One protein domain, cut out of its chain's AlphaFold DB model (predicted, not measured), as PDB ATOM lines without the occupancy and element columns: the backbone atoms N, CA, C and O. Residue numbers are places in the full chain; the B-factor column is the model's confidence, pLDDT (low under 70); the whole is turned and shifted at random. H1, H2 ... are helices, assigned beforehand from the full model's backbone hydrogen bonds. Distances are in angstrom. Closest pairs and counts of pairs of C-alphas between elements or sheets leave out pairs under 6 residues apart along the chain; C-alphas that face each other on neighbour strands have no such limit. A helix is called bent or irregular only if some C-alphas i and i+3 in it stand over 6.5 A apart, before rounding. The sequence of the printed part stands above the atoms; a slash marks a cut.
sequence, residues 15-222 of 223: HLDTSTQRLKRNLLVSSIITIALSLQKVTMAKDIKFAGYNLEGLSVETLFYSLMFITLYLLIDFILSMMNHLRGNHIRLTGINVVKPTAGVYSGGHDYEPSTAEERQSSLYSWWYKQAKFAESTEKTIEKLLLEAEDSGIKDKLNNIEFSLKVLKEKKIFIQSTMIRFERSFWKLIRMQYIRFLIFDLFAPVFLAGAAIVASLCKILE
ATOM      1  N   HIS A  15     171.313 221.986 131.308       71.94
ATOM      2  CA  HIS A  15     171.613 220.911 130.384       71.94
ATOM      3  C   HIS A  15     170.846 219.657 130.813       71.94
ATOM      4  O   HIS A  15     170.562 219.465 131.997       71.94
ATOM      5  N   LEU A  16     170.502 218.816 129.835       77.00
ATOM      6  CA  LEU A  16     169.935 217.495 130.105       77.00
ATOM      7  C   LEU A  16     170.728 216.833 131.229       77.00
ATOM      8  O   LEU A  16     171.963 216.864 131.190       77.00
ATOM      9  N   ASP A  17     170.024 216.251 132.197       82.25
ATOM     10  CA  ASP A  17     170.681 215.529 133.276       82.25
ATOM     11  C   ASP A  17     171.620 214.462 132.693       82.25
ATOM     12  O   ASP A  17     171.403 213.924 131.601       82.25
ATOM     13  N   THR A  18     172.694 214.162 133.412       85.06
ATOM     14  CA  THR A  18     173.707 213.191 132.988       85.06
ATOM     15  C   THR A  18     173.087 211.834 132.648       85.06
ATOM     16  O   THR A  18     173.516 211.180 131.694       85.06
ATOM     17  N   SER A  19     172.040 211.439 133.376       85.56
ATOM     18  CA  SER A  19     171.231 210.250 133.107       85.56
ATOM     19  C   SER A  19     170.530 210.338 131.744       85.56
ATOM     20  O   SER A  19     170.721 209.474 130.887       85.56
ATOM     21  N   THR A  20     169.811 211.430 131.481       87.12
ATOM     22  CA  THR A  20     169.081 211.655 130.229       87.12
ATOM     23  C   THR A  20     170.022 211.811 129.031       87.12
ATOM     24  O   THR A  20     169.704 211.359 127.933       87.12
ATOM     25  N   GLN A  21     171.219 212.379 129.218       88.94
ATOM     26  CA  GLN A  21     172.249 212.420 128.172       88.94
ATOM     27  C   GLN A  21     172.789 211.026 127.826       88.94
ATOM     28  O   GLN A  21     173.021 210.729 126.651       88.94
ATOM     29  N   ARG A  22     172.985 210.157 128.828       90.19
ATOM     30  CA  ARG A  22     173.362 208.751 128.600       90.19
ATOM     31  C   ARG A  22     172.261 208.023 127.839       90.19
ATOM     32  O   ARG A  22     172.562 207.349 126.860       90.19
ATOM     33  N   LEU A  23     171.008 208.228 128.235       92.06
ATOM     34  CA  LEU A  23     169.844 207.652 127.574       92.06
ATOM     35  C   LEU A  23     169.735 208.104 126.110       92.06
ATOM     36  O   LEU A  23     169.635 207.261 125.222       92.06
ATOM     37  N   LYS A  24     169.887 209.411 125.839       93.12
ATOM     38  CA  LYS A  24     169.955 209.978 124.478       93.12
ATOM     39  C   LYS A  24     171.032 209.292 123.638       93.12
ATOM     40  O   LYS A  24     170.775 208.884 122.509       93.12
ATOM     41  N   ARG A  25     172.249 209.164 124.177       91.94
ATOM     42  CA  ARG A  25     173.368 208.528 123.466       91.94
ATOM     43  C   ARG A  25     173.095 207.051 123.196       91.94
ATOM     44  O   ARG A  25     173.334 206.604 122.081       91.94
ATOM     45  N   ASN A  26     172.579 206.315 124.176       93.69
ATOM     46  CA  ASN A  26     172.258 204.897 124.022       93.69
ATOM     47  C   ASN A  26     171.155 204.682 122.977       93.69
ATOM     48  O   ASN A  26     171.285 203.796 122.138       93.69
ATOM     49  N   LEU A  27     170.119 205.530 122.977       94.50
ATOM     50  CA  LEU A  27     169.066 205.521 121.963       94.50
ATOM     51  C   LEU A  27     169.640 205.761 120.562       94.50
ATOM     52  O   LEU A  27     169.341 204.999 119.645       94.50
ATOM     53  N   LEU A  28     170.501 206.773 120.400       93.31
ATOM     54  CA  LEU A  28     171.145 207.080 119.119       93.31
ATOM     55  C   LEU A  28     172.035 205.934 118.631       93.31
ATOM     56  O   LEU A  28     171.913 205.520 117.484       93.31
ATOM     57  N   VAL A  29     172.906 205.405 119.494       93.31
ATOM     58  CA  VAL A  29     173.812 204.300 119.148       93.31
ATOM     59  C   VAL A  29     173.021 203.058 118.757       93.31
ATOM     60  O   VAL A  29     173.281 202.484 117.705       93.31
ATOM     61  N   SER A  30     172.021 202.684 119.559       91.94
ATOM     62  CA  SER A  30     171.151 201.544 119.267       91.94
ATOM     63  C   SER A  30     170.425 201.730 117.931       91.94
ATOM     64  O   SER A  30     170.462 200.853 117.078       91.94
ATOM     65  N   SER A  31     169.871 202.922 117.684       92.75
ATOM     66  CA  SER A  31     169.171 203.238 116.431       92.75
ATOM     67  C   SER A  31     170.092 203.167 115.209       92.75
ATOM     68  O   SER A  31     169.714 202.604 114.186       92.75
ATOM     69  N   ILE A  32     171.318 203.693 115.312       92.31
ATOM     70  CA  ILE A  32     172.318 203.640 114.235       92.31
ATOM     71  C   ILE A  32     172.719 202.192 113.939       92.31
ATOM     72  O   ILE A  32     172.775 201.812 112.772       92.31
ATOM     73  N   ILE A  33     172.969 201.383 114.974       90.81
ATOM     74  CA  ILE A  33     173.311 199.961 114.821       90.81
ATOM     75  C   ILE A  33     172.171 199.218 114.122       90.81
ATOM     76  O   ILE A  33     172.410 198.523 113.138       90.81
ATOM     77  N   THR A  34     170.935 199.412 114.577       89.69
ATOM     78  CA  THR A  34     169.752 198.775 113.992       89.69
ATOM     79  C   THR A  34     169.572 199.145 112.519       89.69
ATOM     80  O   THR A  34     169.380 198.262 111.685       89.69
ATOM     81  N   ILE A  35     169.703 200.429 112.167       90.06
ATOM     82  CA  ILE A  35     169.610 200.882 110.771       90.06
ATOM     83  C   ILE A  35     170.749 200.288 109.936       90.06
ATOM     84  O   ILE A  35     170.496 199.741 108.863       90.06
ATOM     85  N   ALA A  36     171.990 200.335 110.422       89.44
ATOM     86  CA  ALA A  36     173.138 199.786 109.705       89.44
ATOM     87  C   ALA A  36     172.983 198.281 109.429       89.44
ATOM     88  O   ALA A  36     173.227 197.838 108.306       89.44
ATOM     89  N   LEU A  37     172.516 197.513 110.418       87.00
ATOM     90  CA  LEU A  37     172.237 196.083 110.272       87.00
ATOM     91  C   LEU A  37     171.063 195.823 109.322       87.00
ATOM     92  O   LEU A  37     171.128 194.892 108.527       87.00
ATOM     93  N   SER A  38     170.021 196.658 109.347       85.06
ATOM     94  CA  SER A  38     168.891 196.528 108.419       85.06
ATOM     95  C   SER A  38     169.269 196.834 106.965       85.06
ATOM     96  O   SER A  38     168.716 196.240 106.049       85.06
ATOM     97  N   LEU A  39     170.230 197.720 106.704       83.19
ATOM     98  CA  LEU A  39     170.655 198.019 105.331       83.19
ATOM     99  C   LEU A  39     171.547 196.917 104.746       83.19
ATOM    100  O   LEU A  39     171.606 196.739 103.529       83.19
ATOM    101  N   GLN A  40     172.230 196.157 105.600       80.56
ATOM    102  CA  GLN A  40     173.067 195.041 105.179       80.56
ATOM    103  C   GLN A  40     172.228 193.774 104.959       80.56
ATOM    104  O   GLN A  40     171.243 193.507 105.645       80.56
ATOM    105  N   LYS A  41     172.630 192.941 103.990       68.44
ATOM    106  CA  LYS A  41     172.108 191.573 103.850       68.44
ATOM    107  C   LYS A  41     172.792 190.686 104.889       68.44
ATOM    108  O   LYS A  41     173.688 189.918 104.552       68.44
ATOM    109  N   VAL A  42     172.430 190.871 106.155       67.81
ATOM    110  CA  VAL A  42     173.005 190.108 107.265       67.81
ATOM    111  C   VAL A  42     172.596 188.646 107.112       67.81
ATOM    112  O   VAL A  42     171.420 188.303 107.207       67.81
ATOM    113  N   THR A  43     173.575 187.786 106.852       66.12
ATOM    114  CA  THR A  43     173.426 186.334 106.885       66.12
ATOM    115  C   THR A  43     174.028 185.818 108.188       66.12
ATOM    116  O   THR A  43     175.123 186.224 108.578       66.12
ATOM    117  N   MET A  44     173.315 184.940 108.898       64.00
ATOM    118  CA  MET A  44     173.872 184.321 110.102       64.00
ATOM    119  C   MET A  44     174.948 183.307 109.718       64.00
ATOM    120  O   MET A  44     174.736 182.451 108.856       64.00
ATOM    121  N   ALA A  45     176.103 183.389 110.378       64.62
ATOM    122  CA  ALA A  45     177.105 182.333 110.324       64.62
ATOM    123  C   ALA A  45     176.580 181.089 111.063       64.62
ATOM    124  O   ALA A  45     175.886 181.218 112.068       64.62
ATOM    125  N   LYS A  46     176.919 179.883 110.584       59.72
ATOM    126  CA  LYS A  46     176.457 178.615 111.184       59.72
ATOM    127  C   LYS A  46     176.940 178.391 112.627       59.72
ATOM    128  O   LYS A  46     176.265 177.680 113.354       59.72
ATOM    129  N   ASP A  47     178.033 179.036 113.040       63.34
ATOM    130  CA  ASP A  47     178.625 178.905 114.377       63.34
ATOM    131  C   ASP A  47     178.854 180.284 115.012       63.34
ATOM    132  O   ASP A  47     179.954 180.843 114.965       63.34
ATOM    133  N   ILE A  48     177.811 180.868 115.607       63.94
ATOM    134  CA  ILE A  48     177.952 182.118 116.363       63.94
ATOM    135  C   ILE A  48     178.360 181.773 117.795       63.94
ATOM    136  O   ILE A  48     177.559 181.281 118.591       63.94
ATOM    137  N   LYS A  49     179.623 182.056 118.129       70.25
ATOM    138  CA  LYS A  49     180.148 181.982 119.496       70.25
ATOM    139  C   LYS A  49     180.176 183.378 120.101       70.25
ATOM    140  O   LYS A  49     180.914 184.236 119.621       70.25
ATOM    141  N   PHE A  50     179.414 183.603 121.168       70.50
ATOM    142  CA  PHE A  50     179.493 184.839 121.948       70.50
ATOM    143  C   PHE A  50     179.876 184.513 123.389       70.50
ATOM    144  O   PHE A  50     179.220 183.709 124.045       70.50
ATOM    145  N   ALA A  51     180.968 185.113 123.872       73.38
ATOM    146  CA  ALA A  51     181.481 184.916 125.233       73.38
ATOM    147  C   ALA A  51     181.657 183.432 125.647       73.38
ATOM    148  O   ALA A  51     181.464 183.079 126.805       73.38
ATOM    149  N   GLY A  52     182.017 182.561 124.695       71.94
ATOM    150  CA  GLY A  52     182.240 181.127 124.932       71.94
ATOM    151  C   GLY A  52     180.992 180.243 124.836       71.94
ATOM    152  O   GLY A  52     181.131 179.023 124.848       71.94
ATOM    153  N   TYR A  53     179.802 180.825 124.676       72.25
ATOM    154  CA  TYR A  53     178.558 180.086 124.464       72.25
ATOM    155  C   TYR A  53     178.248 179.960 122.967       72.25
ATOM    156  O   TYR A  53     178.366 180.935 122.219       72.25
ATOM    157  N   ASN A  54     177.836 178.762 122.541       70.94
ATOM    158  CA  ASN A  54     177.252 178.548 121.219       70.94
ATOM    159  C   ASN A  54     175.809 179.061 121.248       70.94
ATOM    160  O   ASN A  54     174.985 178.560 122.011       70.94
ATOM    161  N   LEU A  55     175.509 180.070 120.433       63.91
ATOM    162  CA  LEU A  55     174.150 180.582 120.278       63.91
ATOM    163  C   LEU A  55     173.422 179.758 119.210       63.91
ATOM    164  O   LEU A  55     173.316 180.161 118.054       63.91
ATOM    165  N   GLU A  56     172.942 178.577 119.598       65.62
ATOM    166  CA  GLU A  56     172.080 177.748 118.751       65.62
ATOM    167  C   GLU A  56     170.662 178.347 118.704       65.62
ATOM    168  O   GLU A  56     170.054 178.614 119.739       65.62
ATOM    169  N   GLY A  57     170.130 178.593 117.500       65.31
ATOM    170  CA  GLY A  57     168.759 179.090 117.298       65.31
ATOM    171  C   GLY A  57     168.592 180.610 117.181       65.31
ATOM    172  O   GLY A  57     167.460 181.084 117.101       65.31
ATOM    173  N   LEU A  58     169.680 181.389 117.122       68.94
ATOM    174  CA  LEU A  58     169.592 182.826 116.849       68.94
ATOM    175  C   LEU A  58     169.232 183.055 115.370       68.94
ATOM    176  O   LEU A  58     170.088 183.009 114.487       68.94
ATOM    177  N   SER A  59     167.947 183.272 115.091       80.00
ATOM    178  CA  SER A  59     167.477 183.655 113.758       80.00
ATOM    179  C   SER A  59     167.679 185.154 113.513       80.00
ATOM    180  O   SER A  59     167.722 185.959 114.444       80.00
ATOM    181  N   VAL A  60     167.775 185.555 112.243       81.25
ATOM    182  CA  VAL A  60     167.844 186.977 111.864       81.25
ATOM    183  C   VAL A  60     166.615 187.737 112.385       81.25
ATOM    184  O   VAL A  60     166.740 188.845 112.899       81.25
ATOM    185  N   GLU A  61     165.439 187.111 112.341       83.00
ATOM    186  CA  GLU A  61     164.181 187.680 112.839       83.00
ATOM    187  C   GLU A  61     164.215 187.950 114.346       83.00
ATOM    188  O   GLU A  61     163.895 189.055 114.783       83.00
ATOM    189  N   THR A  62     164.649 186.975 115.155       84.12
ATOM    190  CA  THR A  62     164.733 187.139 116.621       84.12
ATOM    191  C   THR A  62     165.719 188.239 117.016       84.12
ATOM    192  O   THR A  62     165.450 189.003 117.948       84.12
ATOM    193  N   LEU A  63     166.809 188.398 116.256       86.69
ATOM    194  CA  LEU A  63     167.742 189.513 116.408       86.69
ATOM    195  C   LEU A  63     167.052 190.863 116.146       86.69
ATOM    196  O   LEU A  63     167.147 191.758 116.990       86.69
ATOM    197  N   PHE A  64     166.311 191.015 115.044       88.62
ATOM    198  CA  PHE A  64     165.614 192.273 114.742       88.62
ATOM    199  C   PHE A  64     164.460 192.572 115.708       88.62
ATOM    200  O   PHE A  64     164.303 193.726 116.108       88.62
ATOM    201  N   TYR A  65     163.713 191.563 116.171       89.69
ATOM    202  CA  TYR A  65     162.716 191.747 117.234       89.69
ATOM    203  C   TYR A  65     163.352 192.261 118.531       89.69
ATOM    204  O   TYR A  65     162.822 193.186 119.151       89.69
ATOM    205  N   SER A  66     164.506 191.710 118.923       89.31
ATOM    206  CA  SER A  66     165.213 192.147 120.133       89.31
ATOM    207  C   SER A  66     165.709 193.596 120.023       89.31
ATOM    208  O   SER A  66     165.482 194.398 120.932       89.31
ATOM    209  N   LEU A  67     166.297 193.972 118.882       89.44
ATOM    210  CA  LEU A  67     166.747 195.340 118.603       89.44
ATOM    211  C   LEU A  67     165.574 196.323 118.571       89.44
ATOM    212  O   LEU A  67     165.669 197.416 119.135       89.44
ATOM    213  N   MET A  68     164.452 195.931 117.965       91.88
ATOM    214  CA  MET A  68     163.227 196.730 117.947       91.88
ATOM    215  C   MET A  68     162.687 196.959 119.365       91.88
ATOM    216  O   MET A  68     162.349 198.084 119.720       91.88
ATOM    217  N   PHE A  69     162.649 195.924 120.209       93.81
ATOM    218  CA  PHE A  69     162.149 196.060 121.578       93.81
ATOM    219  C   PHE A  69     163.058 196.948 122.440       93.81
ATOM    220  O   PHE A  69     162.573 197.824 123.155       93.81
ATOM    221  N   ILE A  70     164.382 196.781 122.326       93.00
ATOM    222  CA  ILE A  70     165.364 197.615 123.038       93.00
ATOM    223  C   ILE A  70     165.256 199.078 122.596       93.00
ATOM    224  O   ILE A  70     165.227 199.978 123.437       93.00
ATOM    225  N   THR A  71     165.186 199.338 121.286       92.94
ATOM    226  CA  THR A  71     165.046 200.708 120.758       92.94
ATOM    227  C   THR A  71     163.730 201.350 121.186       92.94
ATOM    228  O   THR A  71     163.738 202.507 121.608       92.94
ATOM    229  N   LEU A  72     162.622 200.604 121.165       94.12
ATOM    230  CA  LEU A  72     161.318 201.084 121.624       94.12
ATOM    231  C   LEU A  72     161.317 201.414 123.122       94.12
ATOM    232  O   LEU A  72     160.829 202.474 123.515       94.12
ATOM    233  N   TYR A  73     161.896 200.546 123.953       95.06
ATOM    234  CA  TYR A  73     162.030 200.789 125.390       95.06
ATOM    235  C   TYR A  73     162.822 202.074 125.670       95.06
ATOM    236  O   TYR A  73     162.351 202.952 126.394       95.06
ATOM    237  N   LEU A  74     163.990 202.222 125.033       93.75
ATOM    238  CA  LEU A  74     164.827 203.417 125.172       93.75
ATOM    239  C   LEU A  74     164.112 204.681 124.675       93.75
ATOM    240  O   LEU A  74     164.299 205.750 125.252       93.75
ATOM    241  N   LEU A  75     163.296 204.577 123.622       93.88
ATOM    242  CA  LEU A  75     162.526 205.697 123.084       93.88
ATOM    243  C   LEU A  75     161.468 206.184 124.080       93.88
ATOM    244  O   LEU A  75     161.360 207.387 124.316       93.88
ATOM    245  N   ILE A  76     160.708 205.262 124.677       94.25
ATOM    246  CA  ILE A  76     159.667 205.599 125.658       94.25
ATOM    247  C   ILE A  76     160.297 206.249 126.892       94.25
ATOM    248  O   ILE A  76     159.867 207.331 127.300       94.25
ATOM    249  N   ASP A  77     161.342 205.634 127.450       92.69
ATOM    250  CA  ASP A  77     162.035 206.168 128.627       92.69
ATOM    251  C   ASP A  77     162.652 207.548 128.340       92.69
ATOM    252  O   ASP A  77     162.596 208.466 129.165       92.69
ATOM    253  N   PHE A  78     163.169 207.743 127.121       92.31
ATOM    254  CA  PHE A  78     163.709 209.026 126.684       92.31
ATOM    255  C   PHE A  78     162.633 210.109 126.598       92.31
ATOM    256  O   PHE A  78     162.844 211.214 127.102       92.31
ATOM    257  N   ILE A  79     161.467 209.803 126.018       90.19
ATOM    258  CA  ILE A  79     160.343 210.746 125.931       90.19
ATOM    259  C   ILE A  79     159.862 211.138 127.333       90.19
ATOM    260  O   ILE A  79     159.701 212.329 127.608       90.19
ATOM    261  N   LEU A  80     159.688 210.170 128.237       89.88
ATOM    262  CA  LEU A  80     159.257 210.434 129.614       89.88
ATOM    263  C   LEU A  80     160.275 211.295 130.375       89.88
ATOM    264  O   LEU A  80     159.910 212.308 130.979       89.88
ATOM    265  N   SER A  81     161.559 210.944 130.287       86.94
ATOM    266  CA  SER A  81     162.651 211.716 130.892       86.94
ATOM    267  C   SER A  81     162.697 213.148 130.359       86.94
ATOM    268  O   SER A  81     162.849 214.108 131.118       86.94
ATOM    269  N   MET A  82     162.493 213.313 129.053       85.31
ATOM    270  CA  MET A  82     162.468 214.618 128.406       85.31
ATOM    271  C   MET A  82     161.271 215.461 128.856       85.31
ATOM    272  O   MET A  82     161.429 216.640 129.167       85.31
ATOM    273  N   MET A  83     160.079 214.868 128.956       83.56
ATOM    274  CA  MET A  83     158.891 215.554 129.476       83.56
ATOM    275  C   MET A  83     159.102 216.048 130.910       83.56
ATOM    276  O   MET A  83     158.725 217.178 131.232       83.56
ATOM    277  N   ASN A  84     159.738 215.236 131.755       82.38
ATOM    278  CA  ASN A  84     160.071 215.624 133.124       82.38
ATOM    279  C   ASN A  84     161.065 216.795 133.157       82.38
ATOM    280  O   ASN A  84     160.845 217.756 133.895       82.38
ATOM    281  N   HIS A  85     162.095 216.777 132.302       81.81
ATOM    282  CA  HIS A  85     163.054 217.886 132.177       81.81
ATOM    283  C   HIS A  85     162.382 219.186 131.717       81.81
ATOM    284  O   HIS A  85     162.594 220.249 132.301       81.81
ATOM    285  N   LEU A  86     161.509 219.110 130.706       76.81
ATOM    286  CA  LEU A  86     160.771 220.263 130.179       76.81
ATOM    287  C   LEU A  86     159.857 220.894 131.240       76.81
ATOM    288  O   LEU A  86     159.830 222.122 131.366       76.81
ATOM    289  N   ARG A  87     159.138 220.062 132.009       71.50
ATOM    290  CA  ARG A  87     158.276 220.500 133.120       71.50
ATOM    291  C   ARG A  87     159.091 221.121 134.256       71.50
ATOM    292  O   ARG A  87     158.716 222.175 134.760       71.50
ATOM    293  N   GLY A  88     160.223 220.515 134.615       67.31
ATOM    294  CA  GLY A  88     161.124 221.048 135.639       67.31
ATOM    295  C   GLY A  88     161.694 222.419 135.266       67.31
ATOM    296  O   GLY A  88     161.677 223.343 136.080       67.31
ATOM    297  N   ASN A  89     162.127 222.588 134.015       67.69
ATOM    298  CA  ASN A  89     162.640 223.869 133.528       67.69
ATOM    299  C   ASN A  89     161.562 224.953 133.482       67.69
ATOM    300  O   ASN A  89     161.847 226.102 133.811       67.69
ATOM    301  N   HIS A  90     160.320 224.595 133.139       65.19
ATOM    302  CA  HIS A  90     159.207 225.544 133.135       65.19
ATOM    303  C   HIS A  90     158.993 226.191 134.514       65.19
ATOM    304  O   HIS A  90     158.826 227.405 134.605       65.19
ATOM    305  N   ILE A  91     159.077 225.396 135.584       60.44
ATOM    306  CA  ILE A  91     158.916 225.870 136.965       60.44
ATOM    307  C   ILE A  91     160.112 226.749 137.380       60.44
ATOM    308  O   ILE A  91     159.918 227.848 137.905       60.44
ATOM    309  N   ARG A  92     161.348 226.324 137.070       61.44
ATOM    310  CA  ARG A  92     162.597 227.015 137.466       61.44
ATOM    311  C   ARG A  92     162.784 228.395 136.857       61.44
ATOM    312  O   ARG A  92     163.350 229.276 137.496       61.44
ATOM    313  N   LEU A  93     162.324 228.597 135.626       57.69
ATOM    314  CA  LEU A  93     162.513 229.866 134.926       57.69
ATOM    315  C   LEU A  93     161.806 231.030 135.653       57.69
ATOM    316  O   LEU A  93     162.181 232.184 135.470       57.69
ATOM    317  N   THR A  94     160.824 230.744 136.512       59.50
ATOM    318  CA  THR A  94     160.125 231.757 137.319       59.50
ATOM    319  C   THR A  94     160.760 232.005 138.692       59.50
ATOM    320  O   THR A  94     160.185 232.746 139.483       59.50
ATOM    321  N   GLY A  95     161.916 231.404 138.992       54.97
ATOM    322  CA  GLY A  95     162.544 231.462 140.312       54.97
ATOM    323  C   GLY A  95     163.148 232.813 140.686       54.97
ATOM    324  O   GLY A  95     163.698 233.535 139.853       54.97
ATOM    325  N   ILE A  96     163.063 233.140 141.975       61.72
ATOM    326  CA  ILE A  96     163.727 234.299 142.581       61.72
ATOM    327  C   ILE A  96     164.800 233.816 143.561       61.72
ATOM    328  O   ILE A  96     164.609 232.795 144.227       61.72
ATOM    329  N   ASN A  97     165.921 234.533 143.668       57.34
ATOM    330  CA  ASN A  97     166.930 234.189 144.670       57.34
ATOM    331  C   ASN A  97     166.319 234.341 146.063       57.34
ATOM    332  O   ASN A  97     165.728 235.376 146.379       57.34
ATOM    333  N   VAL A  98     166.475 233.315 146.901       59.03
ATOM    334  CA  VAL A  98     166.095 233.419 148.308       59.03
ATOM    335  C   VAL A  98     167.130 234.315 148.976       59.03
ATOM    336  O   VAL A  98     168.281 233.919 149.166       59.03
ATOM    337  N   VAL A  99     166.744 235.553 149.281       57.34
ATOM    338  CA  VAL A  99     167.596 236.467 150.043       57.34
ATOM    339  C   VAL A  99     167.752 235.867 151.435       57.34
ATOM    340  O   VAL A  99     166.813 235.898 152.221       57.34
ATOM    341  N   LYS A 100     168.923 235.289 151.724       57.19
ATOM    342  CA  LYS A 100     169.236 234.749 153.051       57.19
ATOM    343  C   LYS A 100     169.260 235.920 154.039       57.19
ATOM    344  O   LYS A 100     170.107 236.801 153.869       57.19
ATOM    345  N   PRO A 101     168.356 235.980 155.029       53.03
ATOM    346  CA  PRO A 101     168.293 237.120 155.925       53.03
ATOM    347  C   PRO A 101     169.561 237.173 156.778       53.03
ATOM    348  O   PRO A 101     169.910 236.220 157.475       53.03
ATOM    349  N   THR A 102     170.267 238.300 156.740       49.84
ATOM    350  CA  THR A 102     171.332 238.598 157.704       49.84
ATOM    351  C   THR A 102     170.703 238.784 159.092       49.84
ATOM    352  O   THR A 102     169.566 239.241 159.184       49.84
ATOM    353  N   ALA A 103     171.422 238.490 160.181       49.72
ATOM    354  CA  ALA A 103     170.882 238.498 161.554       49.72
ATOM    355  C   ALA A 103     170.087 239.771 161.947       49.72
ATOM    356  O   ALA A 103     169.131 239.677 162.709       49.72
ATOM    357  N   GLY A 104     170.417 240.941 161.383       48.94
ATOM    358  CA  GLY A 104     169.678 242.195 161.605       48.94
ATOM    359  C   GLY A 104     168.307 242.303 160.906       48.94
ATOM    360  O   GLY A 104     167.480 243.120 161.303       48.94
ATOM    361  N   VAL A 105     168.034 241.480 159.888       48.41
ATOM    362  CA  VAL A 105     166.743 241.439 159.169       48.41
ATOM    363  C   VAL A 105     165.710 240.621 159.952       48.41
ATOM    364  O   VAL A 105     164.544 241.010 160.010       48.41
ATOM    365  N   TYR A 106     166.146 239.565 160.652       49.00
ATOM    366  CA  TYR A 106     165.297 238.786 161.566       49.00
ATOM    367  C   TYR A 106     164.753 239.630 162.727       49.00
ATOM    368  O   TYR A 106     163.602 239.462 163.122       49.00
ATOM    369  N   SER A 107     165.540 240.584 163.236       45.28
ATOM    370  CA  SER A 107     165.101 241.509 164.290       45.28
ATOM    371  C   SER A 107     164.122 242.590 163.813       45.28
ATOM    372  O   SER A 107     163.471 243.216 164.643       45.28
ATOM    373  N   GLY A 108     164.011 242.821 162.497       49.97
ATOM    374  CA  GLY A 108     163.149 243.851 161.902       49.97
ATOM    375  C   GLY A 108     161.793 243.349 161.392       49.97
ATOM    376  O   GLY A 108     160.998 244.151 160.914       49.97
ATOM    377  N   GLY A 109     161.522 242.039 161.458       47.78
ATOM    378  CA  GLY A 109     160.230 241.458 161.066       47.78
ATOM    379  C   GLY A 109     159.922 241.477 159.561       47.78
ATOM    380  O   GLY A 109     158.770 241.283 159.174       47.78
ATOM    381  N   HIS A 110     160.914 241.708 158.695       51.84
ATOM    382  CA  HIS A 110     160.709 241.734 157.245       51.84
ATOM    383  C   HIS A 110     161.080 240.397 156.602       51.84
ATOM    384  O   HIS A 110     162.250 240.095 156.373       51.84
ATOM    385  N   ASP A 111     160.054 239.611 156.289       58.53
ATOM    386  CA  ASP A 111     160.195 238.263 155.751       58.53
ATOM    387  C   ASP A 111     160.144 238.301 154.209       58.53
ATOM    388  O   ASP A 111     159.088 238.192 153.581       58.53
ATOM    389  N   TYR A 112     161.297 238.540 153.576       57.22
ATOM    390  CA  TYR A 112     161.427 238.629 152.109       57.22
ATOM    391  C   TYR A 112     161.449 237.263 151.405       57.22
ATOM    392  O   TYR A 112     161.457 237.195 150.174       57.22
ATOM    393  N   GLU A 113     161.466 236.174 152.172       62.06
ATOM    394  CA  GLU A 113     161.609 234.818 151.656       62.06
ATOM    395  C   GLU A 113     160.345 234.346 150.923       62.06
ATOM    396  O   GLU A 113     159.239 234.642 151.371       62.06
ATOM    397  N   PRO A 114     160.453 233.581 149.825       58.75
ATOM    398  CA  PRO A 114     159.304 232.927 149.196       58.75
ATOM    399  C   PRO A 114     158.636 231.914 150.144       58.75
ATOM    400  O   PRO A 114     159.229 231.455 151.116       58.75
ATOM    401  N   SER A 115     157.386 231.530 149.860       56.31
ATOM    402  CA  SER A 115     156.616 230.550 150.656       56.31
ATOM    403  C   SER A 115     157.100 229.093 150.484       56.31
ATOM    404  O   SER A 115     156.287 228.171 150.416       56.31
ATOM    405  N   THR A 116     158.406 228.871 150.342       60.03
ATOM    406  CA  THR A 116     159.019 227.566 150.062       60.03
ATOM    407  C   THR A 116     160.409 227.506 150.691       60.03
ATOM    408  O   THR A 116     161.213 228.403 150.454       60.03
ATOM    409  N   ALA A 117     160.712 226.439 151.436       56.19
ATOM    410  CA  ALA A 117     162.024 226.244 152.067       56.19
ATOM    411  C   ALA A 117     163.138 225.900 151.059       56.19
ATOM    412  O   ALA A 117     164.320 226.052 151.352       56.19
ATOM    413  N   GLU A 118     162.766 225.427 149.868       60.72
ATOM    414  CA  GLU A 118     163.710 224.968 148.858       60.72
ATOM    415  C   GLU A 118     163.891 226.012 147.752       60.72
ATOM    416  O   GLU A 118     162.944 226.382 147.058       60.72
ATOM    417  N   GLU A 119     165.131 226.465 147.556       60.03
ATOM    418  CA  GLU A 119     165.501 227.507 146.586       60.03
ATOM    419  C   GLU A 119     165.107 227.140 145.147       60.03
ATOM    420  O   GLU A 119     164.737 227.998 144.354       60.03
ATOM    421  N   ARG A 120     165.093 225.842 144.817       56.25
ATOM    422  CA  ARG A 120     164.673 225.332 143.500       56.25
ATOM    423  C   ARG A 120     163.166 225.400 143.254       56.25
ATOM    424  O   ARG A 120     162.743 225.245 142.110       56.25
ATOM    425  N   GLN A 121     162.382 225.565 144.313       56.62
ATOM    426  CA  GLN A 121     160.925 225.658 144.272       56.62
ATOM    427  C   GLN A 121     160.443 227.099 144.493       56.62
ATOM    428  O   GLN A 121     159.236 227.360 144.455       56.62
ATOM    429  N   SER A 122     161.368 228.048 144.695       60.03
ATOM    430  CA  SER A 122     161.016 229.458 144.700       60.03
ATOM    431  C   SER A 122     160.502 229.829 143.313       60.03
ATOM    432  O   SER A 122     161.065 229.459 142.284       60.03
ATOM    433  N   SER A 123     159.389 230.542 143.276       67.06
ATOM    434  CA  SER A 123     158.852 231.121 142.057       67.06
ATOM    435  C   SER A 123     158.363 232.522 142.371       67.06
ATOM    436  O   SER A 123     158.026 232.856 143.509       67.06
ATOM    437  N   LEU A 124     158.278 233.352 141.343       68.81
ATOM    438  CA  LEU A 124     157.696 234.680 141.430       68.81
ATOM    439  C   LEU A 124     156.251 234.612 141.949       68.81
ATOM    440  O   LEU A 124     155.822 235.493 142.689       68.81
ATOM    441  N   TYR A 125     155.533 233.529 141.631       62.84
ATOM    442  CA  TYR A 125     154.209 233.238 142.175       62.84
ATOM    443  C   TYR A 125     154.248 232.935 143.677       62.84
ATOM    444  O   TYR A 125     153.480 233.533 144.428       62.84
ATOM    445  N   SER A 126     155.144 232.056 144.145       65.25
ATOM    446  CA  SER A 126     155.233 231.718 145.576       65.25
ATOM    447  C   SER A 126     155.722 232.892 146.428       65.25
ATOM    448  O   SER A 126     155.302 233.034 147.578       65.25
ATOM    449  N   TRP A 127     156.549 233.770 145.858       71.88
ATOM    450  CA  TRP A 127     156.904 235.051 146.465       71.88
ATOM    451  C   TRP A 127     155.718 236.013 146.515       71.88
ATOM    452  O   TRP A 127     155.366 236.498 147.590       71.88
ATOM    453  N   TRP A 128     155.057 236.247 145.377       72.38
ATOM    454  CA  TRP A 128     153.909 237.151 145.301       72.38
ATOM    455  C   TRP A 128     152.774 236.709 146.223       72.38
ATOM    456  O   TRP A 128     152.178 237.538 146.902       72.38
ATOM    457  N   TYR A 129     152.510 235.405 146.309       67.31
ATOM    458  CA  TYR A 129     151.513 234.837 147.210       67.31
ATOM    459  C   TYR A 129     151.795 235.179 148.680       67.31
ATOM    460  O   TYR A 129     150.882 235.572 149.408       67.31
ATOM    461  N   LYS A 130     153.060 235.091 149.115       70.44
ATOM    462  CA  LYS A 130     153.451 235.453 150.484       70.44
ATOM    463  C   LYS A 130     153.304 236.957 150.729       70.44
ATOM    464  O   LYS A 130     152.748 237.353 151.750       70.44
ATOM    465  N   GLN A 131     153.720 237.784 149.770       73.88
ATOM    466  CA  GLN A 131     153.573 239.242 149.864       73.88
ATOM    467  C   GLN A 131     152.103 239.685 149.857       73.88
ATOM    468  O   GLN A 131     151.724 240.584 150.603       73.88
ATOM    469  N   ALA A 132     151.249 239.023 149.073       72.44
ATOM    470  CA  ALA A 132     149.813 239.273 149.058       72.44
ATOM    471  C   ALA A 132     149.160 238.923 150.405       72.44
ATOM    472  O   ALA A 132     148.376 239.717 150.920       72.44
ATOM    473  N   LYS A 133     149.533 237.789 151.017       73.00
ATOM    474  CA  LYS A 133     149.078 237.427 152.369       73.00
ATOM    475  C   LYS A 133     149.532 238.419 153.434       73.00
ATOM    476  O   LYS A 133     148.746 238.765 154.309       73.00
ATOM    477  N   PHE A 134     150.779 238.882 153.355       73.56
ATOM    478  CA  PHE A 134     151.300 239.900 154.268       73.56
ATOM    479  C   PHE A 134     150.543 241.229 154.131       73.56
ATOM    480  O   PHE A 134     150.207 241.871 155.129       73.56
ATOM    481  N   ALA A 135     150.227 241.634 152.898       74.81
ATOM    482  CA  ALA A 135     149.405 242.812 152.649       74.81
ATOM    483  C   ALA A 135     148.002 242.658 153.262       74.81
ATOM    484  O   ALA A 135     147.554 243.557 153.966       74.81
ATOM    485  N   GLU A 136     147.357 241.501 153.085       73.56
ATOM    486  CA  GLU A 136     146.035 241.208 153.659       73.56
ATOM    487  C   GLU A 136     146.052 241.189 155.200       73.56
ATOM    488  O   GLU A 136     145.148 241.718 155.847       73.56
ATOM    489  N   SER A 137     147.089 240.620 155.828       75.25
ATOM    490  CA  SER A 137     147.217 240.639 157.293       75.25
ATOM    491  C   SER A 137     147.457 242.048 157.835       75.25
ATOM    492  O   SER A 137     146.955 242.396 158.905       75.25
ATOM    493  N   THR A 138     148.207 242.863 157.093       73.06
ATOM    494  CA  THR A 138     148.459 244.264 157.452       73.06
ATOM    495  C   THR A 138     147.178 245.084 157.324       73.06
ATOM    496  O   THR A 138     146.858 245.842 158.234       73.06
ATOM    497  N   GLU A 139     146.401 244.873 156.259       74.81
ATOM    498  CA  GLU A 139     145.088 245.498 156.056       74.81
ATOM    499  C   GLU A 139     144.135 245.181 157.218       74.81
ATOM    500  O   GLU A 139     143.624 246.100 157.849       74.81
ATOM    501  N   LYS A 140     144.020 243.907 157.620       76.75
ATOM    502  CA  LYS A 140     143.209 243.498 158.786       76.75
ATOM    503  C   LYS A 140     143.696 244.088 160.111       76.75
ATOM    504  O   LYS A 140     142.893 244.356 161.001       76.75
ATOM    505  N   THR A 141     145.007 244.254 160.278       74.19
ATOM    506  CA  THR A 141     145.578 244.871 161.489       74.19
ATOM    507  C   THR A 141     145.250 246.360 161.532       74.19
ATOM    508  O   THR A 141     144.876 246.875 162.579       74.19
ATOM    509  N   ILE A 142     145.327 247.037 160.384       73.31
ATOM    510  CA  ILE A 142     144.944 248.441 160.253       73.31
ATOM    511  C   ILE A 142     143.443 248.613 160.504       73.31
ATOM    512  O   ILE A 142     143.077 249.496 161.266       73.31
ATOM    513  N   GLU A 143     142.578 247.763 159.945       75.25
ATOM    514  CA  GLU A 143     141.129 247.811 160.202       75.25
ATOM    515  C   GLU A 143     140.791 247.655 161.690       75.25
ATOM    516  O   GLU A 143     139.971 248.403 162.215       75.25
ATOM    517  N   LYS A 144     141.463 246.742 162.403       74.62
ATOM    518  CA  LYS A 144     141.296 246.594 163.859       74.62
ATOM    519  C   LYS A 144     141.738 247.838 164.623       74.62
ATOM    520  O   LYS A 144     140.996 248.321 165.467       74.62
ATOM    521  N   LEU A 145     142.904 248.387 164.284       70.94
ATOM    522  CA  LEU A 145     143.400 249.619 164.898       70.94
ATOM    523  C   LEU A 145     142.500 250.823 164.588       70.94
ATOM    524  O   LEU A 145     142.381 251.712 165.419       70.94
ATOM    525  N   LEU A 146     141.857 250.857 163.418       69.25
ATOM    526  CA  LEU A 146     140.877 251.884 163.057       69.25
ATOM    527  C   LEU A 146     139.591 251.775 163.882       69.25
ATOM    528  O   LEU A 146     139.053 252.803 164.276       69.25
ATOM    529  N   LEU A 147     139.127 250.555 164.168       68.69
ATOM    530  CA  LEU A 147     137.973 250.304 165.038       68.69
ATOM    531  C   LEU A 147     138.280 250.598 166.518       68.69
ATOM    532  O   LEU A 147     137.393 251.005 167.258       68.69
ATOM    533  N   GLU A 148     139.531 250.418 166.950       68.31
ATOM    534  CA  GLU A 148     139.989 250.711 168.318       68.31
ATOM    535  C   GLU A 148     140.336 252.201 168.541       68.31
ATOM    536  O   GLU A 148     140.357 252.665 169.678       68.31
ATOM    537  N   ALA A 149     140.594 252.967 167.474       64.50
ATOM    538  CA  ALA A 149     141.038 254.366 167.527       64.50
ATOM    539  C   ALA A 149     139.905 255.408 167.622       64.50
ATOM    540  O   ALA A 149     140.162 256.604 167.452       64.50
ATOM    541  N   GLU A 150     138.667 254.992 167.898       58.62
ATOM    542  CA  GLU A 150     137.531 255.906 168.082       58.62
ATOM    543  C   GLU A 150     137.665 256.780 169.349       58.62
ATOM    544  O   GLU A 150     136.973 257.791 169.468       58.62
ATOM    545  N   ASP A 151     138.620 256.472 170.240       60.19
ATOM    546  CA  ASP A 151     138.901 257.253 171.443       60.19
ATOM    547  C   ASP A 151     140.352 257.790 171.479       60.19
ATOM    548  O   ASP A 151     141.338 257.057 171.553       60.19
ATOM    549  N   SER A 152     140.466 259.122 171.469       57.59
ATOM    550  CA  SER A 152     141.662 259.957 171.698       57.59
ATOM    551  C   SER A 152     142.787 260.008 170.627       57.59
ATOM    552  O   SER A 152     143.578 259.098 170.430       57.59
ATOM    553  N   GLY A 153     142.956 261.179 169.989       60.03
ATOM    554  CA  GLY A 153     144.265 261.709 169.548       60.03
ATOM    555  C   GLY A 153     145.013 261.070 168.359       60.03
ATOM    556  O   GLY A 153     146.130 261.492 168.068       60.03
ATOM    557  N   ILE A 154     144.448 260.093 167.641       62.00
ATOM    558  CA  ILE A 154     145.183 259.276 166.638       62.00
ATOM    559  C   ILE A 154     145.140 259.850 165.199       62.00
ATOM    560  O   ILE A 154     145.753 259.298 164.288       62.00
ATOM    561  N   LYS A 155     144.499 261.004 164.969       60.16
ATOM    562  CA  LYS A 155     144.228 261.576 163.628       60.16
ATOM    563  C   LYS A 155     145.465 261.729 162.720       60.16
ATOM    564  O   LYS A 155     145.397 261.404 161.538       60.16
ATOM    565  N   ASP A 156     146.609 262.135 163.273       61.66
ATOM    566  CA  ASP A 156     147.847 262.321 162.497       61.66
ATOM    567  C   ASP A 156     148.541 260.994 162.141       61.66
ATOM    568  O   ASP A 156     149.142 260.862 161.072       61.66
ATOM    569  N   LYS A 157     148.424 259.965 162.992       63.62
ATOM    570  CA  LYS A 157     148.902 258.606 162.673       63.62
ATOM    571  C   LYS A 157     148.005 257.947 161.625       63.62
ATOM    572  O   LYS A 157     148.511 257.282 160.725       63.62
ATOM    573  N   LEU A 158     146.701 258.196 161.708       65.00
ATOM    574  CA  LEU A 158     145.674 257.721 160.777       65.00
ATOM    575  C   LEU A 158     145.894 258.282 159.359       65.00
ATOM    576  O   LEU A 158     145.956 257.510 158.405       65.00
ATOM    577  N   ASN A 159     146.160 259.588 159.235       67.06
ATOM    578  CA  ASN A 159     146.496 260.230 157.956       67.06
ATOM    579  C   ASN A 159     147.788 259.678 157.328       67.06
ATOM    580  O   ASN A 159     147.854 259.466 156.117       67.06
ATOM    581  N   ASN A 160     148.817 259.406 158.137       67.88
ATOM    582  CA  ASN A 160     150.069 258.821 157.643       67.88
ATOM    583  C   ASN A 160     149.889 257.371 157.157       67.88
ATOM    584  O   ASN A 160     150.513 256.962 156.171       67.88
ATOM    585  N   ILE A 161     149.016 256.597 157.811       69.25
ATOM    586  CA  ILE A 161     148.667 255.230 157.403       69.25
ATOM    587  C   ILE A 161     147.819 255.246 156.126       69.25
ATOM    588  O   ILE A 161     148.100 254.485 155.201       69.25
ATOM    589  N   GLU A 162     146.843 256.149 156.022       72.94
ATOM    590  CA  GLU A 162     146.007 256.305 154.827       72.94
ATOM    591  C   GLU A 162     146.835 256.738 153.607       72.94
ATOM    592  O   GLU A 162     146.712 256.163 152.520       72.94
ATOM    593  N   PHE A 163     147.765 257.680 153.796       73.44
ATOM    594  CA  PHE A 163     148.721 258.071 152.763       73.44
ATOM    595  C   PHE A 163     149.606 256.891 152.333       73.44
ATOM    596  O   PHE A 163     149.776 256.636 151.138       73.44
ATOM    597  N   SER A 164     150.110 256.111 153.294       68.81
ATOM    598  CA  SER A 164     150.925 254.920 153.017       68.81
ATOM    599  C   SER A 164     150.140 253.839 152.261       68.81
ATOM    600  O   SER A 164     150.672 253.237 151.324       68.81
ATOM    601  N   LEU A 165     148.862 253.632 152.595       72.75
ATOM    602  CA  LEU A 165     147.955 252.723 151.885       72.75
ATOM    603  C   LEU A 165     147.676 253.184 150.454       72.75
ATOM    604  O   LEU A 165     147.650 252.364 149.533       72.75
ATOM    605  N   LYS A 166     147.507 254.492 150.241       75.00
ATOM    606  CA  LYS A 166     147.304 255.062 148.904       75.00
ATOM    607  C   LYS A 166     148.541 254.867 148.025       75.00
ATOM    608  O   LYS A 166     148.425 254.361 146.908       75.00
ATOM    609  N   VAL A 167     149.730 255.135 148.568       69.12
ATOM    610  CA  VAL A 167     151.014 254.888 147.889       69.12
ATOM    611  C   VAL A 167     151.216 253.395 147.590       69.12
ATOM    612  O   VAL A 167     151.710 253.042 146.517       69.12
ATOM    613  N   LEU A 168     150.812 252.493 148.490       67.31
ATOM    614  CA  LEU A 168     150.855 251.041 148.264       67.31
ATOM    615  C   LEU A 168     149.901 250.593 147.146       67.31
ATOM    616  O   LEU A 168     150.292 249.788 146.295       67.31
ATOM    617  N   LYS A 169     148.679 251.140 147.099       70.06
ATOM    618  CA  LYS A 169     147.708 250.867 146.024       70.06
ATOM    619  C   LYS A 169     148.220 251.335 144.661       70.06
ATOM    620  O   LYS A 169     148.098 250.598 143.684       70.06
ATOM    621  N   GLU A 170     148.853 252.502 144.589       65.31
ATOM    622  CA  GLU A 170     149.451 253.005 143.345       65.31
ATOM    623  C   GLU A 170     150.673 252.172 142.914       65.31
ATOM    624  O   GLU A 170     150.793 251.785 141.745       65.31
ATOM    625  N   LYS A 171     151.539 251.783 143.862       63.22
ATOM    626  CA  LYS A 171     152.683 250.892 143.593       63.22
ATOM    627  C   LYS A 171     152.251 249.512 143.097       63.22
ATOM    628  O   LYS A 171     152.933 248.953 142.240       63.22
ATOM    629  N   LYS A 172     151.115 248.978 143.561       69.44
ATOM    630  CA  LYS A 172     150.562 247.694 143.090       69.44
ATOM    631  C   LYS A 172     150.341 247.688 141.575       69.44
ATOM    632  O   LYS A 172     150.759 246.744 140.908       69.44
ATOM    633  N   ILE A 173     149.749 248.748 141.022       60.69
ATOM    634  CA  ILE A 173     149.467 248.861 139.579       60.69
ATOM    635  C   ILE A 173     150.774 248.937 138.779       60.69
ATOM    636  O   ILE A 173     150.940 248.270 137.750       60.69
ATOM    637  N   PHE A 174     151.745 249.707 139.272       59.44
ATOM    638  CA  PHE A 174     153.063 249.814 138.647       59.44
ATOM    639  C   PHE A 174     153.833 248.481 138.668       59.44
ATOM    640  O   PHE A 174     154.377 248.058 137.644       59.44
ATOM    641  N   ILE A 175     153.833 247.779 139.802       64.31
ATOM    642  CA  ILE A 175     154.471 246.463 139.945       64.31
ATOM    643  C   ILE A 175     153.798 245.457 139.012       64.31
ATOM    644  O   ILE A 175     154.486 244.782 138.249       64.31
ATOM    645  N   GLN A 176     152.467 245.415 138.984       66.06
ATOM    646  CA  GLN A 176     151.712 244.511 138.119       66.06
ATOM    647  C   GLN A 176     151.994 244.769 136.631       66.06
ATOM    648  O   GLN A 176     152.260 243.836 135.875       66.06
ATOM    649  N   SER A 177     152.006 246.031 136.196       55.47
ATOM    650  CA  SER A 177     152.308 246.377 134.798       55.47
ATOM    651  C   SER A 177     153.757 246.061 134.403       55.47
ATOM    652  O   SER A 177     154.011 245.605 133.283       55.47
ATOM    653  N   THR A 178     154.706 246.231 135.326       54.50
ATOM    654  CA  THR A 178     156.113 245.856 135.124       54.50
ATOM    655  C   THR A 178     156.279 244.339 135.053       54.50
ATOM    656  O   THR A 178     156.992 243.847 134.177       54.50
ATOM    657  N   MET A 179     155.563 243.591 135.898       65.38
ATOM    658  CA  MET A 179     155.536 242.127 135.878       65.38
ATOM    659  C   MET A 179     154.991 241.600 134.548       65.38
ATOM    660  O   MET A 179     155.633 240.761 133.930       65.38
ATOM    661  N   ILE A 180     153.895 242.169 134.033       60.53
ATOM    662  CA  ILE A 180     153.325 241.787 132.727       60.53
ATOM    663  C   ILE A 180     154.324 242.031 131.584       60.53
ATOM    664  O   ILE A 180     154.448 241.222 130.661       60.53
ATOM    665  N   ARG A 181     155.049 243.157 131.609       55.03
ATOM    666  CA  ARG A 181     156.070 243.468 130.590       55.03
ATOM    667  C   ARG A 181     157.256 242.508 130.661       55.03
ATOM    668  O   ARG A 181     157.724 242.050 129.617       55.03
ATOM    669  N   PHE A 182     157.721 242.206 131.871       63.84
ATOM    670  CA  PHE A 182     158.772 241.225 132.112       63.84
ATOM    671  C   PHE A 182     158.350 239.840 131.611       63.84
ATOM    672  O   PHE A 182     159.052 239.247 130.793       63.84
ATOM    673  N   GLU A 183     157.160 239.392 132.002       68.25
ATOM    674  CA  GLU A 183     156.583 238.103 131.632       68.25
ATOM    675  C   GLU A 183     156.495 237.938 130.108       68.25
ATOM    676  O   GLU A 183     156.954 236.937 129.561       68.25
ATOM    677  N   ARG A 184     156.022 238.954 129.373       60.09
ATOM    678  CA  ARG A 184     155.976 238.910 127.896       60.09
ATOM    679  C   ARG A 184     157.349 238.727 127.245       60.09
ATOM    680  O   ARG A 184     157.458 238.025 126.240       60.09
ATOM    681  N   SER A 185     158.381 239.392 127.760       55.22
ATOM    682  CA  SER A 185     159.741 239.293 127.208       55.22
ATOM    683  C   SER A 185     160.380 237.944 127.547       55.22
ATOM    684  O   SER A 185     160.992 237.289 126.703       55.22
ATOM    685  N   PHE A 186     160.136 237.485 128.768       65.69
ATOM    686  CA  PHE A 186     160.543 236.187 129.270       65.69
ATOM    687  C   PHE A 186     159.922 235.032 128.466       65.69
ATOM    688  O   PHE A 186     160.654 234.170 127.987       65.69
ATOM    689  N   TRP A 187     158.618 235.068 128.171       67.69
ATOM    690  CA  TRP A 187     157.963 234.062 127.323       67.69
ATOM    691  C   TRP A 187     158.532 233.997 125.901       67.69
ATOM    692  O   TRP A 187     158.624 232.913 125.320       67.69
ATOM    693  N   LYS A 188     158.955 235.131 125.328       65.38
ATOM    694  CA  LYS A 188     159.627 235.144 124.017       65.38
ATOM    695  C   LYS A 188     160.989 234.454 124.073       65.38
ATOM    696  O   LYS A 188     161.295 233.651 123.191       65.38
ATOM    697  N   LEU A 189     161.782 234.741 125.105       66.50
ATOM    698  CA  LEU A 189     163.092 234.120 125.317       66.50
ATOM    699  C   LEU A 189     162.957 232.607 125.521       66.50
ATOM    700  O   LEU A 189     163.654 231.823 124.877       66.50
ATOM    701  N   ILE A 190     161.980 232.209 126.332       69.75
ATOM    702  CA  ILE A 190     161.606 230.819 126.567       69.75
ATOM    703  C   ILE A 190     161.240 230.108 125.268       69.75
ATOM    704  O   ILE A 190     161.773 229.039 124.973       69.75
ATOM    705  N   ARG A 191     160.359 230.705 124.459       72.44
ATOM    706  CA  ARG A 191     159.912 230.107 123.198       72.44
ATOM    707  C   ARG A 191     161.087 229.822 122.265       72.44
ATOM    708  O   ARG A 191     161.154 228.736 121.699       72.44
ATOM    709  N   MET A 192     162.025 230.759 122.136       71.62
ATOM    710  CA  MET A 192     163.217 230.567 121.302       71.62
ATOM    711  C   MET A 192     164.099 229.418 121.801       71.62
ATOM    712  O   MET A 192     164.595 228.619 121.004       71.62
ATOM    713  N   GLN A 193     164.272 229.302 123.116       70.12
ATOM    714  CA  GLN A 193     165.082 228.237 123.696       70.12
ATOM    715  C   GLN A 193     164.410 226.858 123.591       70.12
ATOM    716  O   GLN A 193     165.078 225.893 123.216       70.12
ATOM    717  N   TYR A 194     163.095 226.763 123.826       76.25
ATOM    718  CA  TYR A 194     162.344 225.518 123.627       76.25
ATOM    719  C   TYR A 194     162.352 225.072 122.167       76.25
ATOM    720  O   TYR A 194     162.470 223.879 121.922       76.25
ATOM    721  N   ILE A 195     162.283 225.989 121.194       80.06
ATOM    722  CA  ILE A 195     162.364 225.630 119.768       80.06
ATOM    723  C   ILE A 195     163.711 224.974 119.452       80.06
ATOM    724  O   ILE A 195     163.741 223.896 118.862       80.06
ATOM    725  N   ARG A 196     164.828 225.580 119.881       80.69
ATOM    726  CA  ARG A 196     166.165 224.997 119.677       80.69
ATOM    727  C   ARG A 196     166.259 223.604 120.300       80.69
ATOM    728  O   ARG A 196     166.729 222.671 119.655       80.69
ATOM    729  N   PHE A 197     165.808 223.472 121.541       78.94
ATOM    730  CA  PHE A 197     165.856 222.218 122.286       78.94
ATOM    731  C   PHE A 197     164.957 221.137 121.665       78.94
ATOM    732  O   PHE A 197     165.370 219.994 121.494       78.94
ATOM    733  N   LEU A 198     163.747 221.496 121.240       81.12
ATOM    734  CA  LEU A 198     162.802 220.575 120.612       81.12
ATOM    735  C   LEU A 198     163.329 220.065 119.264       81.12
ATOM    736  O   LEU A 198     163.234 218.873 118.983       81.12
ATOM    737  N   ILE A 199     163.943 220.935 118.460       79.25
ATOM    738  CA  ILE A 199     164.501 220.556 117.156       79.25
ATOM    739  C   ILE A 199     165.755 219.681 117.314       79.25
ATOM    740  O   ILE A 199     165.860 218.636 116.681       79.25
ATOM    741  N   PHE A 200     166.724 220.077 118.141       79.62
ATOM    742  CA  PHE A 200     168.017 219.380 118.164       79.62
ATOM    743  C   PHE A 200     168.100 218.256 119.195       79.62
ATOM    744  O   PHE A 200     168.743 217.235 118.944       79.62
ATOM    745  N   ASP A 201     167.467 218.423 120.355       81.44
ATOM    746  CA  ASP A 201     167.592 217.467 121.452       81.44
ATOM    747  C   ASP A 201     166.465 216.439 121.489       81.44
ATOM    748  O   ASP A 201     166.732 215.308 121.886       81.44
ATOM    749  N   LEU A 202     165.253 216.780 121.032       86.44
ATOM    750  CA  LEU A 202     164.129 215.836 120.967       86.44
ATOM    751  C   LEU A 202     163.948 215.225 119.572       86.44
ATOM    752  O   LEU A 202     163.896 214.003 119.449       86.44
ATOM    753  N   PHE A 203     163.838 216.047 118.525       89.00
ATOM    754  CA  PHE A 203     163.438 215.554 117.205       89.00
ATOM    755  C   PHE A 203     164.473 214.604 116.595       89.00
ATOM    756  O   PHE A 203     164.098 213.533 116.130       89.00
ATOM    757  N   ALA A 204     165.768 214.935 116.647       87.75
ATOM    758  CA  ALA A 204     166.799 214.093 116.038       87.75
ATOM    759  C   ALA A 204     166.859 212.660 116.625       87.75
ATOM    760  O   ALA A 204     166.808 211.715 115.836       87.75
ATOM    761  N   PRO A 205     166.902 212.441 117.960       90.75
ATOM    762  CA  PRO A 205     166.878 211.085 118.522       90.75
ATOM    763  C   PRO A 205     165.570 210.332 118.274       90.75
ATOM    764  O   PRO A 205     165.608 209.142 117.976       90.75
ATOM    765  N   VAL A 206     164.424 211.015 118.367       93.06
ATOM    766  CA  VAL A 206     163.105 210.396 118.151       93.06
ATOM    767  C   VAL A 206     162.933 209.976 116.693       93.06
ATOM    768  O   VAL A 206     162.471 208.870 116.426       93.06
ATOM    769  N   PHE A 207     163.343 210.824 115.749       93.62
ATOM    770  CA  PHE A 207     163.279 210.524 114.322       93.62
ATOM    771  C   PHE A 207     164.166 209.327 113.956       93.62
ATOM    772  O   PHE A 207     163.705 208.407 113.286       93.62
ATOM    773  N   LEU A 208     165.412 209.299 114.445       93.38
ATOM    774  CA  LEU A 208     166.333 208.176 114.231       93.38
ATOM    775  C   LEU A 208     165.809 206.867 114.829       93.38
ATOM    776  O   LEU A 208     165.880 205.830 114.174       93.38
ATOM    777  N   ALA A 209     165.252 206.914 116.039       93.44
ATOM    778  CA  ALA A 209     164.650 205.746 116.673       93.44
ATOM    779  C   ALA A 209     163.418 205.247 115.906       93.44
ATOM    780  O   ALA A 209     163.284 204.048 115.671       93.44
ATOM    781  N   GLY A 210     162.556 206.161 115.452       93.69
ATOM    782  CA  GLY A 210     161.419 205.827 114.595       93.69
ATOM    783  C   GLY A 210     161.860 205.163 113.290       93.69
ATOM    784  O   GLY A 210     161.338 204.108 112.935       93.69
ATOM    785  N   ALA A 211     162.874 205.718 112.622       93.69
ATOM    786  CA  ALA A 211     163.453 205.127 111.418       93.69
ATOM    787  C   ALA A 211     164.041 203.729 111.680       93.69
ATOM    788  O   ALA A 211     163.842 202.828 110.871       93.69
ATOM    789  N   ALA A 212     164.710 203.518 112.818       93.00
ATOM    790  CA  ALA A 212     165.255 202.217 113.205       93.00
ATOM    791  C   ALA A 212     164.168 201.159 113.450       93.00
ATOM    792  O   ALA A 212     164.318 200.009 113.028       93.00
ATOM    793  N   ILE A 213     163.061 201.542 114.092       93.25
ATOM    794  CA  ILE A 213     161.908 200.659 114.313       93.25
ATOM    795  C   ILE A 213     161.272 200.278 112.972       93.25
ATOM    796  O   ILE A 213     161.052 199.097 112.716       93.25
ATOM    797  N   VAL A 214     161.036 201.256 112.091       92.44
ATOM    798  CA  VAL A 214     160.483 201.006 110.748       92.44
ATOM    799  C   VAL A 214     161.409 200.103 109.934       92.44
ATOM    800  O   VAL A 214     160.946 199.131 109.347       92.44
ATOM    801  N   ALA A 215     162.717 200.360 109.945       89.31
ATOM    802  CA  ALA A 215     163.683 199.544 109.216       89.31
ATOM    803  C   ALA A 215     163.748 198.097 109.741       89.31
ATOM    804  O   ALA A 215     163.867 197.156 108.954       89.31
ATOM    805  N   SER A 216     163.606 197.909 111.057       88.44
ATOM    806  CA  SER A 216     163.491 196.574 111.664       88.44
ATOM    807  C   SER A 216     162.215 195.867 111.217       88.44
ATOM    808  O   SER A 216     162.265 194.696 110.852       88.44
ATOM    809  N   LEU A 217     161.082 196.577 111.196       89.62
ATOM    810  CA  LEU A 217     159.799 196.034 110.745       89.62
ATOM    811  C   LEU A 217     159.825 195.631 109.269       89.62
ATOM    812  O   LEU A 217     159.359 194.543 108.950       89.62
ATOM    813  N   CYS A 218     160.404 196.451 108.386       88.00
ATOM    814  CA  CYS A 218     160.580 196.090 106.976       88.00
ATOM    815  C   CYS A 218     161.378 194.791 106.834       88.00
ATOM    816  O   CYS A 218     160.973 193.898 106.098       88.00
ATOM    817  N   LYS A 219     162.457 194.633 107.612       85.75
ATOM    818  CA  LYS A 219     163.251 193.400 107.600       85.75
ATOM    819  C   LYS A 219     162.529 192.179 108.139       85.75
ATOM    820  O   LYS A 219     162.721 191.101 107.593       85.75
ATOM    821  N   ILE A 220     161.721 192.344 109.178       85.50
ATOM    822  CA  ILE A 220     160.913 191.262 109.745       85.50
ATOM    823  C   ILE A 220     159.808 190.827 108.769       85.50
ATOM    824  O   ILE A 220     159.487 189.649 108.698       85.50
ATOM    825  N   LEU A 221     159.225 191.770 108.024       84.75
ATOM    826  CA  LEU A 221     158.118 191.524 107.092       84.75
ATOM    827  C   LEU A 221     158.569 191.218 105.651       84.75
ATOM    828  O   LEU A 221     157.715 191.093 104.779       84.75
ATOM    829  N   GLU A 222     159.880 191.132 105.398       72.56
ATOM    830  CA  GLU A 222     160.478 190.985 104.059       72.56
ATOM    831  C   GLU A 222     160.009 192.032 103.019       72.56
ATOM    832  O   GLU A 222     159.973 191.757 101.818       72.56
TER     833      GLU A 222
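What this domain is: This is residues 15 to 222 of the 223 residues of an uncharacterized protein of Pseudoalteromonas lipolytica (UniProt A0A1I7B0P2). One very long helix, H5, runs along most of a rod. With its last part it joins the helical hairpin of H1 and H2 in a three-helix, up-and-down bundle at one end, and towards the other end H4 runs back beside it as a narrow, open V, with the loop residues 102 to 109, holding the tiny H3, sticking out. The printed part has 208 residues with five named helices, H1 to H5 in chain order, and no named strand; the class is all helix. The whole is extended, with a radius of gyration of the C-alphas of 30.9 A and spans of 107 by 35 by 27 A.

Where its parts are: H5, residues 155 to 220, measures 90.1 A, from C-alpha 155 at (144.228, 261.576, 163.628) to C-alpha 220 at (160.913, 191.262, 109.745). It has a kink of 28 degrees near residue 204, and it is neither bent nor irregular, but only just: C-alphas 201 and 204 are 6.4 A apart. H2, residues 60 to 92, measures 47.8 A, and H4, residues 124 to 148, 36.0 A. H1, residues 18 to 39, measures 31.7 A and begins with C-alpha 18 at (173.707, 213.191, 132.988). H3 has four residues, 103 to 106.

How they stand to each other: H1, H2 and H5 form a bundle, up and down, each running against the one before it. H5 touches H2 with residues 202 to 220 alone, closest at the C-alphas of Met 68 and Ile 213, 5.5 A, at a shallow tilt of 10 degrees, opposite ways. H5 touches H1 with residues 205 to 219 alone, closest at the C-alphas of Ile 35 and Ala 212, 5.2 A, at a shallow tilt of 25 degrees, the same way. H1 and H2 are a helical hairpin; they touch, closest at the C-alphas of Leu 27 and Leu 74, 5.7 A, at a shallow tilt of 30 degrees. H4 and H5 are close but not clearly touching, with the C-alphas of Leu 146 and Leu 158 closest at 7.9 A. H3 touches no helix. Every O i to N i+4 pair is within hydrogen-bond range in H1, H2 and H4, against 57 of 62 in H5; H3 is too short for such a pair.

The domain as a whole: The C-alphas farthest apart, of Lys 46 and Ser 152, are 107.2 A apart. The printed part has no cut. The links H1 to H2 and H3 to H4 are long. Residues 49 to 54 and 169 to 178, the latter in H5, stand free, as do residues 102 to 109. The mean pLDDT of the printed part is 73.7, and 92 residues are under 70, among them residues 88 to 126 and 170 to 190.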